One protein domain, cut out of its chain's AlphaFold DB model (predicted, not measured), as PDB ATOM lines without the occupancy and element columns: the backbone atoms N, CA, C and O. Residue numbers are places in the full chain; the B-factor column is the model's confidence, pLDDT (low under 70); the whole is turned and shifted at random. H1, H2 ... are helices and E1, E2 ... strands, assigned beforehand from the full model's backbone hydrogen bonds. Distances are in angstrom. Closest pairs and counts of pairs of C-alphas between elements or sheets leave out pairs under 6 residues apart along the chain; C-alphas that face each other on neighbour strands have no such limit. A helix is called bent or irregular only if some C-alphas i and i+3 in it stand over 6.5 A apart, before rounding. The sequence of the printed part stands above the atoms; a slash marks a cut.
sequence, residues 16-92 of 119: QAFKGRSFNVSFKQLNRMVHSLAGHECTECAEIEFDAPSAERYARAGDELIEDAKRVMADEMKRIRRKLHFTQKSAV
ATOM      1  N   GLN A  16       4.603  27.989   2.167       95.00
ATOM      2  CA  GLN A  16       3.284  27.416   2.428       95.00
ATOM      3  C   GLN A  16       3.346  25.889   2.509       95.00
ATOM      4  O   GLN A  16       3.776  25.220   1.575       95.00
ATOM      5  N   ALA A  17       2.867  25.326   3.620       95.62
ATOM      6  CA  ALA A  17       2.815  23.880   3.805       95.62
ATOM      7  C   ALA A  17       1.850  23.196   2.816       95.62
ATOM      8  O   ALA A  17       0.712  23.638   2.644       95.62
ATOM      9  N   PHE A  18       2.269  22.061   2.259       95.50
ATOM     10  CA  PHE A  18       1.450  21.154   1.457       95.50
ATOM     11  C   PHE A  18       1.568  19.711   1.965       95.50
ATOM     12  O   PHE A  18       2.560  19.321   2.586       95.50
ATOM     13  N   LYS A  19       0.551  18.888   1.683       96.56
ATOM     14  CA  LYS A  19       0.530  17.454   2.016       96.56
ATOM     15  C   LYS A  19      -0.152  16.644   0.923       96.56
ATOM     16  O   LYS A  19      -1.123  17.102   0.330       96.56
ATOM     17  N   GLY A  20       0.333  15.424   0.700       95.19
ATOM     18  CA  GLY A  20      -0.286  14.471  -0.222       95.19
ATOM     19  C   GLY A  20      -0.059  14.784  -1.705       95.19
ATOM     20  O   GLY A  20      -0.740  14.213  -2.552       95.19
ATOM     21  N   ARG A  21       0.879  15.678  -2.040       96.81
ATOM     22  CA  ARG A  21       1.133  16.060  -3.432       96.81
ATOM     23  C   ARG A  21       2.006  15.018  -4.123       96.81
ATOM     24  O   ARG A  21       2.876  14.413  -3.499       96.81
ATOM     25  N   SER A  22       1.756  14.803  -5.411       97.19
ATOM     26  CA  SER A  22       2.588  13.942  -6.250       97.19
ATOM     27  C   SER A  22       3.557  14.784  -7.066       97.19
ATOM     28  O   SER A  22       3.171  15.830  -7.582       97.19
ATOM     29  N   PHE A  23       4.791  14.310  -7.197       96.88
ATOM     30  CA  PHE A  23       5.828  14.962  -7.986       96.88
ATOM     31  C   PHE A  23       6.416  14.002  -9.001       96.88
ATOM     32  O   PHE A  23       6.522  12.804  -8.749       96.88
ATOM     33  N   ASN A  24       6.802  14.540 -10.152       97.00
ATOM     34  CA  ASN A  24       7.487  13.774 -11.175       97.00
ATOM     35  C   ASN A  24       8.998  13.966 -11.028       97.00
ATOM     36  O   ASN A  24       9.492  15.079 -11.185       97.00
ATOM     37  N   VAL A  25       9.721  12.885 -10.750       96.69
ATOM     38  CA  VAL A  25      11.184  12.858 -10.779       96.69
ATOM     39  C   VAL A  25      11.602  12.445 -12.181       96.69
ATOM     40  O   VAL A  25      11.118  11.441 -12.702       96.69
ATOM     41  N   SER A  26      12.490  13.209 -12.811       95.94
ATOM     42  CA  SER A  26      12.958  12.930 -14.170       95.94
ATOM     43  C   SER A  26      14.474  12.849 -14.236       95.94
ATOM     44  O   SER A  26      15.166  13.722 -13.715       95.94
ATOM     45  N   PHE A  27      14.984  11.851 -14.951       95.56
ATOM     46  CA  PHE A  27      16.396  11.738 -15.296       95.56
ATOM     47  C   PHE A  27      16.539  11.243 -16.738       95.56
ATOM     48  O   PHE A  27      16.081  10.155 -17.090       95.56
ATOM     49  N   LYS A  28      17.187  12.045 -17.593       91.19
ATOM     50  CA  LYS A  28      17.232  11.827 -19.051       91.19
ATOM     51  C   LYS A  28      15.812  11.659 -19.624       91.19
ATOM     52  O   LYS A  28      15.007  12.576 -19.534       91.19
ATOM     53  N   GLN A  29      15.515  10.508 -20.226       91.44
ATOM     54  CA  GLN A  29      14.217  10.172 -20.825       91.44
ATOM     55  C   GLN A  29      13.323   9.364 -19.872       91.44
ATOM     56  O   GLN A  29      12.214   8.991 -20.244       91.44
ATOM     57  N   LEU A  30      13.812   9.060 -18.666       94.50
ATOM     58  CA  LEU A  30      13.081   8.291 -17.672       94.50
ATOM     59  C   LEU A  30      12.387   9.237 -16.696       94.50
ATOM     60  O   LEU A  30      12.934  10.271 -16.304       94.50
ATOM     61  N   ASN A  31      11.177   8.863 -16.299       96.56
ATOM     62  CA  ASN A  31      10.392   9.584 -15.315       96.56
ATOM     63  C   ASN A  31       9.766   8.610 -14.314       96.56
ATOM     64  O   ASN A  31       9.525   7.440 -14.620       96.56
ATOM     65  N   ARG A  32       9.549   9.095 -13.093       96.44
ATOM     66  CA  ARG A  32       8.887   8.355 -12.024       96.44
ATOM     67  C   ARG A  32       8.044   9.308 -11.203       96.44
ATOM     68  O   ARG A  32       8.541  10.297 -10.669       96.44
ATOM     69  N   MET A  33       6.769   8.971 -11.066       97.56
ATOM     70  CA  MET A  33       5.878   9.701 -10.181       97.56
ATOM     71  C   MET A  33       6.067   9.219  -8.744       97.56
ATOM     72  O   MET A  33       5.987   8.024  -8.464       97.56
ATOM     73  N   VAL A  34       6.316  10.157  -7.835       97.50
ATOM     74  CA  VAL A  34       6.406   9.914  -6.397       97.50
ATOM     75  C   VAL A  34       5.188  10.536  -5.742       97.50
ATOM     76  O   VAL A  34       4.957  11.742  -5.835       97.50
ATOM     77  N   HIS A  35       4.391   9.694  -5.100       97.31
ATOM     78  CA  HIS A  35       3.126  10.083  -4.500       97.31
ATOM     79  C   HIS A  35       3.273  10.440  -3.021       97.31
ATOM     80  O   HIS A  35       4.244  10.069  -2.355       97.31
ATOM     81  N   SER A  36       2.243  11.107  -2.500       96.50
ATOM     82  CA  SER A  36       2.070  11.346  -1.067       96.50
ATOM     83  C   SER A  36       3.260  12.064  -0.424       96.50
ATOM     84  O   SER A  36       3.733  11.668   0.641       96.50
ATOM     85  N   LEU A  37       3.768  13.107  -1.081       97.38
ATOM     86  CA  LEU A  37       4.834  13.957  -0.559       97.38
ATOM     87  C   LEU A  37       4.247  15.137   0.220       97.38
ATOM     88  O   LEU A  37       3.157  15.639  -0.080       97.38
ATOM     89  N   ALA A  38       4.980  15.564   1.238       97.56
ATOM     90  CA  ALA A  38       4.650  16.694   2.088       97.56
ATOM     91  C   ALA A  38       5.877  17.589   2.273       97.56
ATOM     92  O   ALA A  38       7.019  17.140   2.158       97.56
ATOM     93  N   GLY A  39       5.626  18.867   2.520       96.19
ATOM     94  CA  GLY A  39       6.674  19.870   2.583       96.19
ATOM     95  C   GLY A  39       6.109  21.278   2.588       96.19
ATOM     96  O   GLY A  39       4.939  21.483   2.916       96.19
ATOM     97  N   HIS A  40       6.938  22.231   2.193       96.25
ATOM     98  CA  HIS A  40       6.573  23.624   2.011       96.25
ATOM     99  C   HIS A  40       6.947  24.073   0.605       96.25
ATOM    100  O   HIS A  40       7.932  23.601   0.048       96.25
ATOM    101  N   GLU A  41       6.158  24.971   0.032       96.50
ATOM    102  CA  GLU A  41       6.432  25.593  -1.258       96.50
ATOM    103  C   GLU A  41       6.435  27.109  -1.113       96.50
ATOM    104  O   GLU A  41       5.542  27.676  -0.478       96.50
ATOM    105  N   CYS A  42       7.433  27.761  -1.697       96.62
ATOM    106  CA  CYS A  42       7.490  29.210  -1.758       96.62
ATOM    107  C   CYS A  42       6.478  29.742  -2.778       96.62
ATOM    108  O   CYS A  42       6.533  29.380  -3.952       96.62
ATOM    109  N   THR A  43       5.608  30.664  -2.365       95.75
ATOM    110  CA  THR A  43       4.639  31.299  -3.275       95.75
ATOM    111  C   THR A  43       5.272  32.254  -4.290       95.75
ATOM    112  O   THR A  43       4.624  32.581  -5.278       95.75
ATOM    113  N   GLU A  44       6.517  32.687  -4.066       96.50
ATOM    114  CA  GLU A  44       7.217  33.656  -4.923       96.50
ATOM    115  C   GLU A  44       8.118  32.983  -5.966       96.50
ATOM    116  O   GLU A  44       8.068  33.327  -7.145       96.50
ATOM    117  N   CYS A  45       8.948  32.017  -5.553       96.62
ATOM    118  CA  CYS A  45       9.937  31.384  -6.436       96.62
ATOM    119  C   CYS A  45       9.681  29.898  -6.719       96.62
ATOM    120  O   CYS A  45      10.484  29.279  -7.412       96.62
ATOM    121  N   ALA A  46       8.594  29.328  -6.185       95.62
ATOM    122  CA  ALA A  46       8.229  27.913  -6.324       95.62
ATOM    123  C   ALA A  46       9.270  26.911  -5.780       95.62
ATOM    124  O   ALA A  46       9.241  25.731  -6.129       95.62
ATOM    125  N   GLU A  47      10.180  27.360  -4.908       96.69
ATOM    126  CA  GLU A  47      11.090  26.465  -4.187       96.69
ATOM    127  C   GLU A  47      10.301  25.485  -3.319       96.69
ATOM    128  O   GLU A  47       9.329  25.886  -2.676       96.69
ATOM    129  N   ILE A  48      10.733  24.222  -3.266       95.88
ATOM    130  CA  ILE A  48      10.059  23.176  -2.495       95.88
ATOM    131  C   ILE A  48      11.009  22.567  -1.469       95.88
ATOM    132  O   ILE A  48      12.014  21.947  -1.800       95.88
ATOM    133  N   GLU A  49      10.607  22.649  -0.206       95.44
ATOM    134  CA  GLU A  49      11.290  22.032   0.927       95.44
ATOM    135  C   GLU A  49      10.479  20.827   1.410       95.44
ATOM    136  O   GLU A  49       9.431  20.979   2.044       95.44
ATOM    137  N   PHE A  50      10.929  19.612   1.099       96.62
ATOM    138  CA  PHE A  50      10.266  18.388   1.556       96.62
ATOM    139  C   PHE A  50      10.493  18.126   3.049       96.62
ATOM    140  O   PHE A  50      11.562  18.410   3.589       96.62
ATOM    141  N   ASP A  51       9.509  17.508   3.712       96.19
ATOM    142  CA  ASP A  51       9.760  16.895   5.020       96.19
ATOM    143  C   ASP A  51      10.740  15.716   4.891       96.19
ATOM    144  O   ASP A  51      10.898  15.142   3.813       96.19
ATOM    145  N   ALA A  52      11.418  15.348   5.982       96.62
ATOM    146  CA  ALA A  52      12.484  14.345   5.921       96.62
ATOM    147  C   ALA A  52      12.040  13.002   5.288       96.62
ATOM    148  O   ALA A  52      12.734  12.521   4.390       96.62
ATOM    149  N   PRO A  53      10.870  12.420   5.637       97.19
ATOM    150  CA  PRO A  53      10.402  11.199   4.983       97.19
ATOM    151  C   PRO A  53      10.108  11.373   3.486       97.19
ATOM    152  O   PRO A  53      10.327  10.451   2.698       97.19
ATOM    153  N   SER A  54       9.552  12.516   3.076       97.62
ATOM    154  CA  SER A  54       9.257  12.806   1.668       97.62
ATOM    155  C   SER A  54      10.536  13.052   0.874       97.62
ATOM    156  O   SER A  54      10.652  12.541  -0.238       97.62
ATOM    157  N   ALA A  55      11.511  13.748   1.461       97.19
ATOM    158  CA  ALA A  55      12.825  13.979   0.873       97.19
ATOM    159  C   ALA A  55      13.541  12.653   0.585       97.19
ATOM    160  O   ALA A  55      14.036  12.453  -0.521       97.19
ATOM    161  N   GLU A  56      13.516  11.707   1.529       98.06
ATOM    162  CA  GLU A  56      14.109  10.378   1.344       98.06
ATOM    163  C   GLU A  56      13.432   9.595   0.208       98.06
ATOM    164  O   GLU A  56      14.107   9.022  -0.649       98.06
ATOM    165  N   ARG A  57      12.090   9.600   0.144       97.75
ATOM    166  CA  ARG A  57      11.355   8.939  -0.954       97.75
ATOM    167  C   ARG A  57      11.657   9.571  -2.310       97.75
ATOM    168  O   ARG A  57      11.801   8.844  -3.292       97.75
ATOM    169  N   TYR A  58      11.734  10.898  -2.364       97.69
ATOM    170  CA  TYR A  58      12.053  11.635  -3.582       97.69
ATOM    171  C   TYR A  58      13.483  11.331  -4.055       97.69
ATOM    172  O   TYR A  58      13.682  11.005  -5.224       97.69
ATOM    173  N   ALA A  59      14.460  11.356  -3.141       97.44
ATOM    174  CA  ALA A  59      15.857  11.037  -3.432       97.44
ATOM    175  C   ALA A  59      16.020   9.596  -3.935       97.44
ATOM    176  O   ALA A  59      16.584   9.380  -5.007       97.44
ATOM    177  N   ARG A  60      15.422   8.620  -3.236       98.06
ATOM    178  CA  ARG A  60      15.461   7.209  -3.644       98.06
ATOM    179  C   ARG A  60      14.886   6.991  -5.042       98.06
ATOM    180  O   ARG A  60      15.460   6.243  -5.826       98.06
ATOM    181  N   ALA A  61      13.779   7.652  -5.383       97.94
ATOM    182  CA  ALA A  61      13.214   7.561  -6.729       97.94
ATOM    183  C   ALA A  61      14.185   8.088  -7.803       97.94
ATOM    184  O   ALA A  61      14.241   7.534  -8.901       97.94
ATOM    185  N   GLY A  62      14.966   9.125  -7.485       97.69
ATOM    186  CA  GLY A  62      16.045   9.623  -8.339       97.69
ATOM    187  C   GLY A  62      17.182   8.613  -8.515       97.69
ATOM    188  O   GLY A  62      17.583   8.341  -9.647       97.69
ATOM    189  N   ASP A  63      17.653   8.007  -7.425       97.94
ATOM    190  CA  ASP A  63      18.714   6.990  -7.464       97.94
ATOM    191  C   ASP A  63      18.307   5.778  -8.304       97.94
ATOM    192  O   ASP A  63      19.053   5.311  -9.170       97.94
ATOM    193  N   GLU A  64      17.081   5.297  -8.115       97.38
ATOM    194  CA  GLU A  64      16.548   4.189  -8.898       97.38
ATOM    195  C   GLU A  64      16.449   4.545 -10.395       97.38
ATOM    196  O   GLU A  64      16.764   3.708 -11.241       97.38
ATOM    197  N   LEU A  65      16.081   5.782 -10.754       97.69
ATOM    198  CA  LEU A  65      16.072   6.236 -12.153       97.69
ATOM    199  C   LEU A  65      17.476   6.245 -12.777       97.69
ATOM    200  O   LEU A  65      17.631   5.943 -13.965       97.69
ATOM    201  N   ILE A  66      18.507   6.575 -11.998       97.25
ATOM    202  CA  ILE A  66      19.901   6.517 -12.453       97.25
ATOM    203  C   ILE A  66      20.301   5.065 -12.733       97.25
ATOM    204  O   ILE A  66      20.889   4.780 -13.781       97.25
ATOM    205  N   GLU A  67      19.963   4.141 -11.835       97.69
ATOM    206  CA  GLU A  67      20.234   2.717 -12.028       97.69
ATOM    207  C   GLU A  67      19.474   2.136 -13.228       97.69
ATOM    208  O   GLU A  67      20.043   1.375 -14.016       97.69
ATOM    209  N   ASP A  68      18.220   2.537 -13.434       96.06
ATOM    210  CA  ASP A  68      17.435   2.160 -14.610       96.06
ATOM    211  C   ASP A  68      18.112   2.648 -15.900       96.06
ATOM    212  O   ASP A  68      18.298   1.875 -16.845       96.06
ATOM    213  N   ALA A  69      18.563   3.906 -15.926       95.56
ATOM    214  CA  ALA A  69      19.264   4.474 -17.073       95.56
ATOM    215  C   ALA A  69      20.564   3.718 -17.386       95.56
ATOM    216  O   ALA A  69      20.864   3.466 -18.557       95.56
ATOM    217  N   LYS A  70      21.327   3.315 -16.362       95.44
ATOM    218  CA  LYS A  70      22.539   2.498 -16.537       95.44
ATOM    219  C   LYS A  70      22.217   1.146 -17.172       95.44
ATOM    220  O   LYS A  70      22.919   0.733 -18.097       95.44
ATOM    221  N   ARG A  71      21.148   0.475 -16.725       95.44
ATOM    222  CA  ARG A  71      20.730  -0.825 -17.279       95.44
ATOM    223  C   ARG A  71      20.310  -0.716 -18.741       95.44
ATOM    224  O   ARG A  71      20.809  -1.482 -19.561       95.44
ATOM    225  N   VAL A  72      19.496   0.286 -19.082       93.62
ATOM    226  CA  VAL A  72      19.091   0.549 -20.475       93.62
ATOM    227  C   VAL A  72      20.316   0.771 -21.367       93.62
ATOM    228  O   VAL A  72      20.434   0.151 -22.423       93.62
ATOM    229  N   MET A  73      21.275   1.595 -20.929       92.06
ATOM    230  CA  MET A  73      22.501   1.829 -21.701       92.06
ATOM    231  C   MET A  73      23.343   0.558 -21.864       92.06
ATOM    232  O   MET A  73      23.831   0.282 -22.962       92.06
ATOM    233  N   ALA A  74      23.498  -0.241 -20.807       92.06
ATOM    234  CA  ALA A  74      24.256  -1.487 -20.866       92.06
ATOM    235  C   ALA A  74      23.633  -2.501 -21.841       92.06
ATOM    236  O   ALA A  74      24.355  -3.170 -22.590       92.06
ATOM    237  N   ASP A  75      22.307  -2.612 -21.864       93.62
ATOM    238  CA  ASP A  75      21.607  -3.540 -22.751       93.62
ATOM    239  C   ASP A  75      21.655  -3.099 -24.215       93.62
ATOM    240  O   ASP A  75      21.878  -3.939 -25.098       93.62
ATOM    241  N   GLU A  76      21.581  -1.794 -24.479       90.94
ATOM    242  CA  GLU A  76      21.812  -1.251 -25.819       90.94
ATOM    243  C   GLU A  76      23.249  -1.498 -26.295       90.94
ATOM    244  O   GLU A  76      23.454  -1.987 -27.409       90.94
ATOM    245  N   MET A  77      24.261  -1.299 -25.442       87.62
ATOM    246  CA  MET A  77      25.652  -1.627 -25.791       87.62
ATOM    247  C   MET A  77      25.827  -3.114 -26.131       87.62
ATOM    248  O   MET A  77      26.461  -3.455 -27.136       87.62
ATOM    249  N   LYS A  78      25.233  -4.019 -25.341       90.50
ATOM    250  CA  LYS A  78      25.252  -5.465 -25.628       90.50
ATOM    251  C   LYS A  78      24.565  -5.778 -26.958       90.50
ATOM    252  O   LYS A  78      25.077  -6.583 -27.738       90.50
ATOM    253  N   ARG A  79      23.412  -5.159 -27.231       90.94
ATOM    254  CA  ARG A  79      22.657  -5.334 -28.481       90.94
ATOM    255  C   ARG A  79      23.465  -4.867 -29.689       90.94
ATOM    256  O   ARG A  79      23.561  -5.623 -30.654       90.94
ATOM    257  N   ILE A  80      24.063  -3.679 -29.630       86.19
ATOM    258  CA  ILE A  80      24.901  -3.118 -30.701       86.19
ATOM    259  C   ILE A  80      26.108  -4.022 -30.966       86.19
ATOM    260  O   ILE A  80      26.343  -4.399 -32.113       86.19
ATOM    261  N   ARG A  81      26.818  -4.459 -29.917       83.88
ATOM    262  CA  ARG A  81      27.967  -5.369 -30.042       83.88
ATOM    263  C   ARG A  81      27.603  -6.673 -30.756       83.88
ATOM    264  O   ARG A  81      28.340  -7.106 -31.639       83.88
ATOM    265  N   ARG A  82      26.460  -7.279 -30.400       85.25
ATOM    266  CA  ARG A  82      25.950  -8.494 -31.060       85.25
ATOM    267  C   ARG A  82      25.602  -8.243 -32.527       85.25
ATOM    268  O   ARG A  82      26.011  -9.023 -33.375       85.25
ATOM    269  N   LYS A  83      24.871  -7.161 -32.821       80.94
ATOM    270  CA  LYS A  83      24.408  -6.837 -34.182       80.94
ATOM    271  C   LYS A  83      25.539  -6.502 -35.143       80.94
ATOM    272  O   LYS A  83      25.494  -6.909 -36.294       80.94
ATOM    273  N   LEU A  84      26.537  -5.759 -34.680       76.75
ATOM    274  CA  LEU A  84      27.682  -5.382 -35.504       76.75
ATOM    275  C   LEU A  84      28.712  -6.516 -35.627       76.75
ATOM    276  O   LEU A  84      29.741  -6.315 -36.262       76.75
ATOM    277  N   HIS A  85      28.483  -7.681 -34.997       65.94
ATOM    278  CA  HIS A  85      29.483  -8.745 -34.827       65.94
ATOM    279  C   HIS A  85      30.834  -8.202 -34.328       65.94
ATOM    280  O   HIS A  85      31.907  -8.704 -34.664       65.94
ATOM    281  N   PHE A  86      30.785  -7.141 -33.519       59.12
ATOM    282  CA  PHE A  86      31.974  -6.437 -33.077       59.12
ATOM    283  C   PHE A  86      32.598  -7.208 -31.916       59.12
ATOM    284  O   PHE A  86      32.094  -7.244 -30.788       59.12
ATOM    285  N   THR A  87      33.724  -7.858 -32.187       63.50
ATOM    286  CA  THR A  87      34.584  -8.368 -31.120       63.50
ATOM    287  C   THR A  87      35.228  -7.174 -30.406       63.50
ATOM    288  O   THR A  87      35.402  -6.113 -31.000       63.50
ATOM    289  N   GLN A  88      35.603  -7.309 -29.129       60.56
ATOM    290  CA  GLN A  88      36.318  -6.239 -28.408       60.56
ATOM    291  C   GLN A  88      37.573  -5.787 -29.181       60.56
ATOM    292  O   GLN A  88      37.895  -4.604 -29.208       60.56
ATOM    293  N   LYS A  89      38.206  -6.727 -29.898       63.31
ATOM    294  CA  LYS A  89      39.335  -6.487 -30.797       63.31
ATOM    295  C   LYS A  89      38.970  -5.564 -31.966       63.31
ATOM    296  O   LYS A  89      39.685  -4.598 -32.189       63.31
ATOM    297  N   SER A  90      37.856  -5.800 -32.665       61.19
ATOM    298  CA  SER A  90      37.422  -4.927 -33.770       61.19
ATOM    299  C   SER A  90      36.859  -3.586 -33.280       61.19
ATOM    300  O   SER A  90      37.041  -2.579 -33.953       61.19
ATOM    301  N   ALA A  91      36.254  -3.548 -32.084       62.47
ATOM    302  CA  ALA A  91      35.818  -2.323 -31.400       62.47
ATOM    303  C   ALA A  91      36.968  -1.360 -31.140       62.47
ATOM    304  O   ALA A  91      36.904  -0.210 -31.562       62.47
ATOM    305  N   VAL A  92      38.030  -1.851 -30.505       64.50
ATOM    306  CA  VAL A  92      39.256  -1.084 -30.262       64.50
ATOM    307  C   VAL A  92      39.899  -0.686 -31.593       64.50
ATOM    308  O   VAL A  92      40.246   0.466 -31.801       64.50
TER     309      VAL A  92
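AT A GLANCE: This is residues 16 to 92 of the 119 residues of the protein "Antitoxin component of toxin-antitoxin system, MqsA" of Pseudomonas deceptionensis (UniProt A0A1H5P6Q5). A long hairpin of two bent strands, E1 and E2, with the short E3 beside E2 at its bent end, makes a strongly twisted sheet, and one long helix, H1, runs along it. Residues 70 to 80 of H1 stick out past the sheet as an arm, with the little helix H2 at its far end. The printed part has 77 residues, with three named strands and two named helices that follow each other along the chain as E1 E2 E3 H1 H2; the sheet, in the order E1 - E2 - E3, is antiparallel, and the class is mixed, helices and strands. The whole is extended, with a radius of gyration of the C-alphas of 19.2 A and spans of 59 by 23 by 15 A.

IN THESE COORDINATES: E1, residues 16 to 27, begins at C-alpha 16 (3.284, 27.416, 2.428) and is 27.1 A long. E2, residues 30 to 42, measures 26.9 A, and E3 is residues 48 to 50. H1, residues 52 to 83, covers 46.9 A from C-alpha 52 (12.484, 14.345, 5.921). H2, residues 88 to 92, ends at C-alpha 92 (39.256, -1.084, -30.262).

HOW THE PARTS SIT: E1, E2 and E3 form a meander, each strand the antiparallel neighbour of the one before. E1 bends by 87 degrees at residue 19 and E2 by 96 degrees at residue 38. In the hairpin E1 and E2, N 18 and O 39 are 2.8 A apart, within hydrogen-bond range; in the hairpin E2 and E3, N 40 and O 49 are 2.8 A apart. H1 is on the sheet at a height of 8.5 A, over E1 and E2, along the strands at 9 degrees to E1 on the local plane. The closest C-alphas of E2 and H1, those of Leu 37 and Ser 54, are 5.1 A apart. H2 is not on the sheet and is apart from H1. In H1 and H2 every O i to N i+4 pair is within hydrogen-bond range.

THE WHOLE: The C-alphas farthest apart, those of Gln 16 and Lys 89, are 59.6 A apart. The printed part has no cut, and its four links are tight. Residues 85 to 92 have pLDDT under 70.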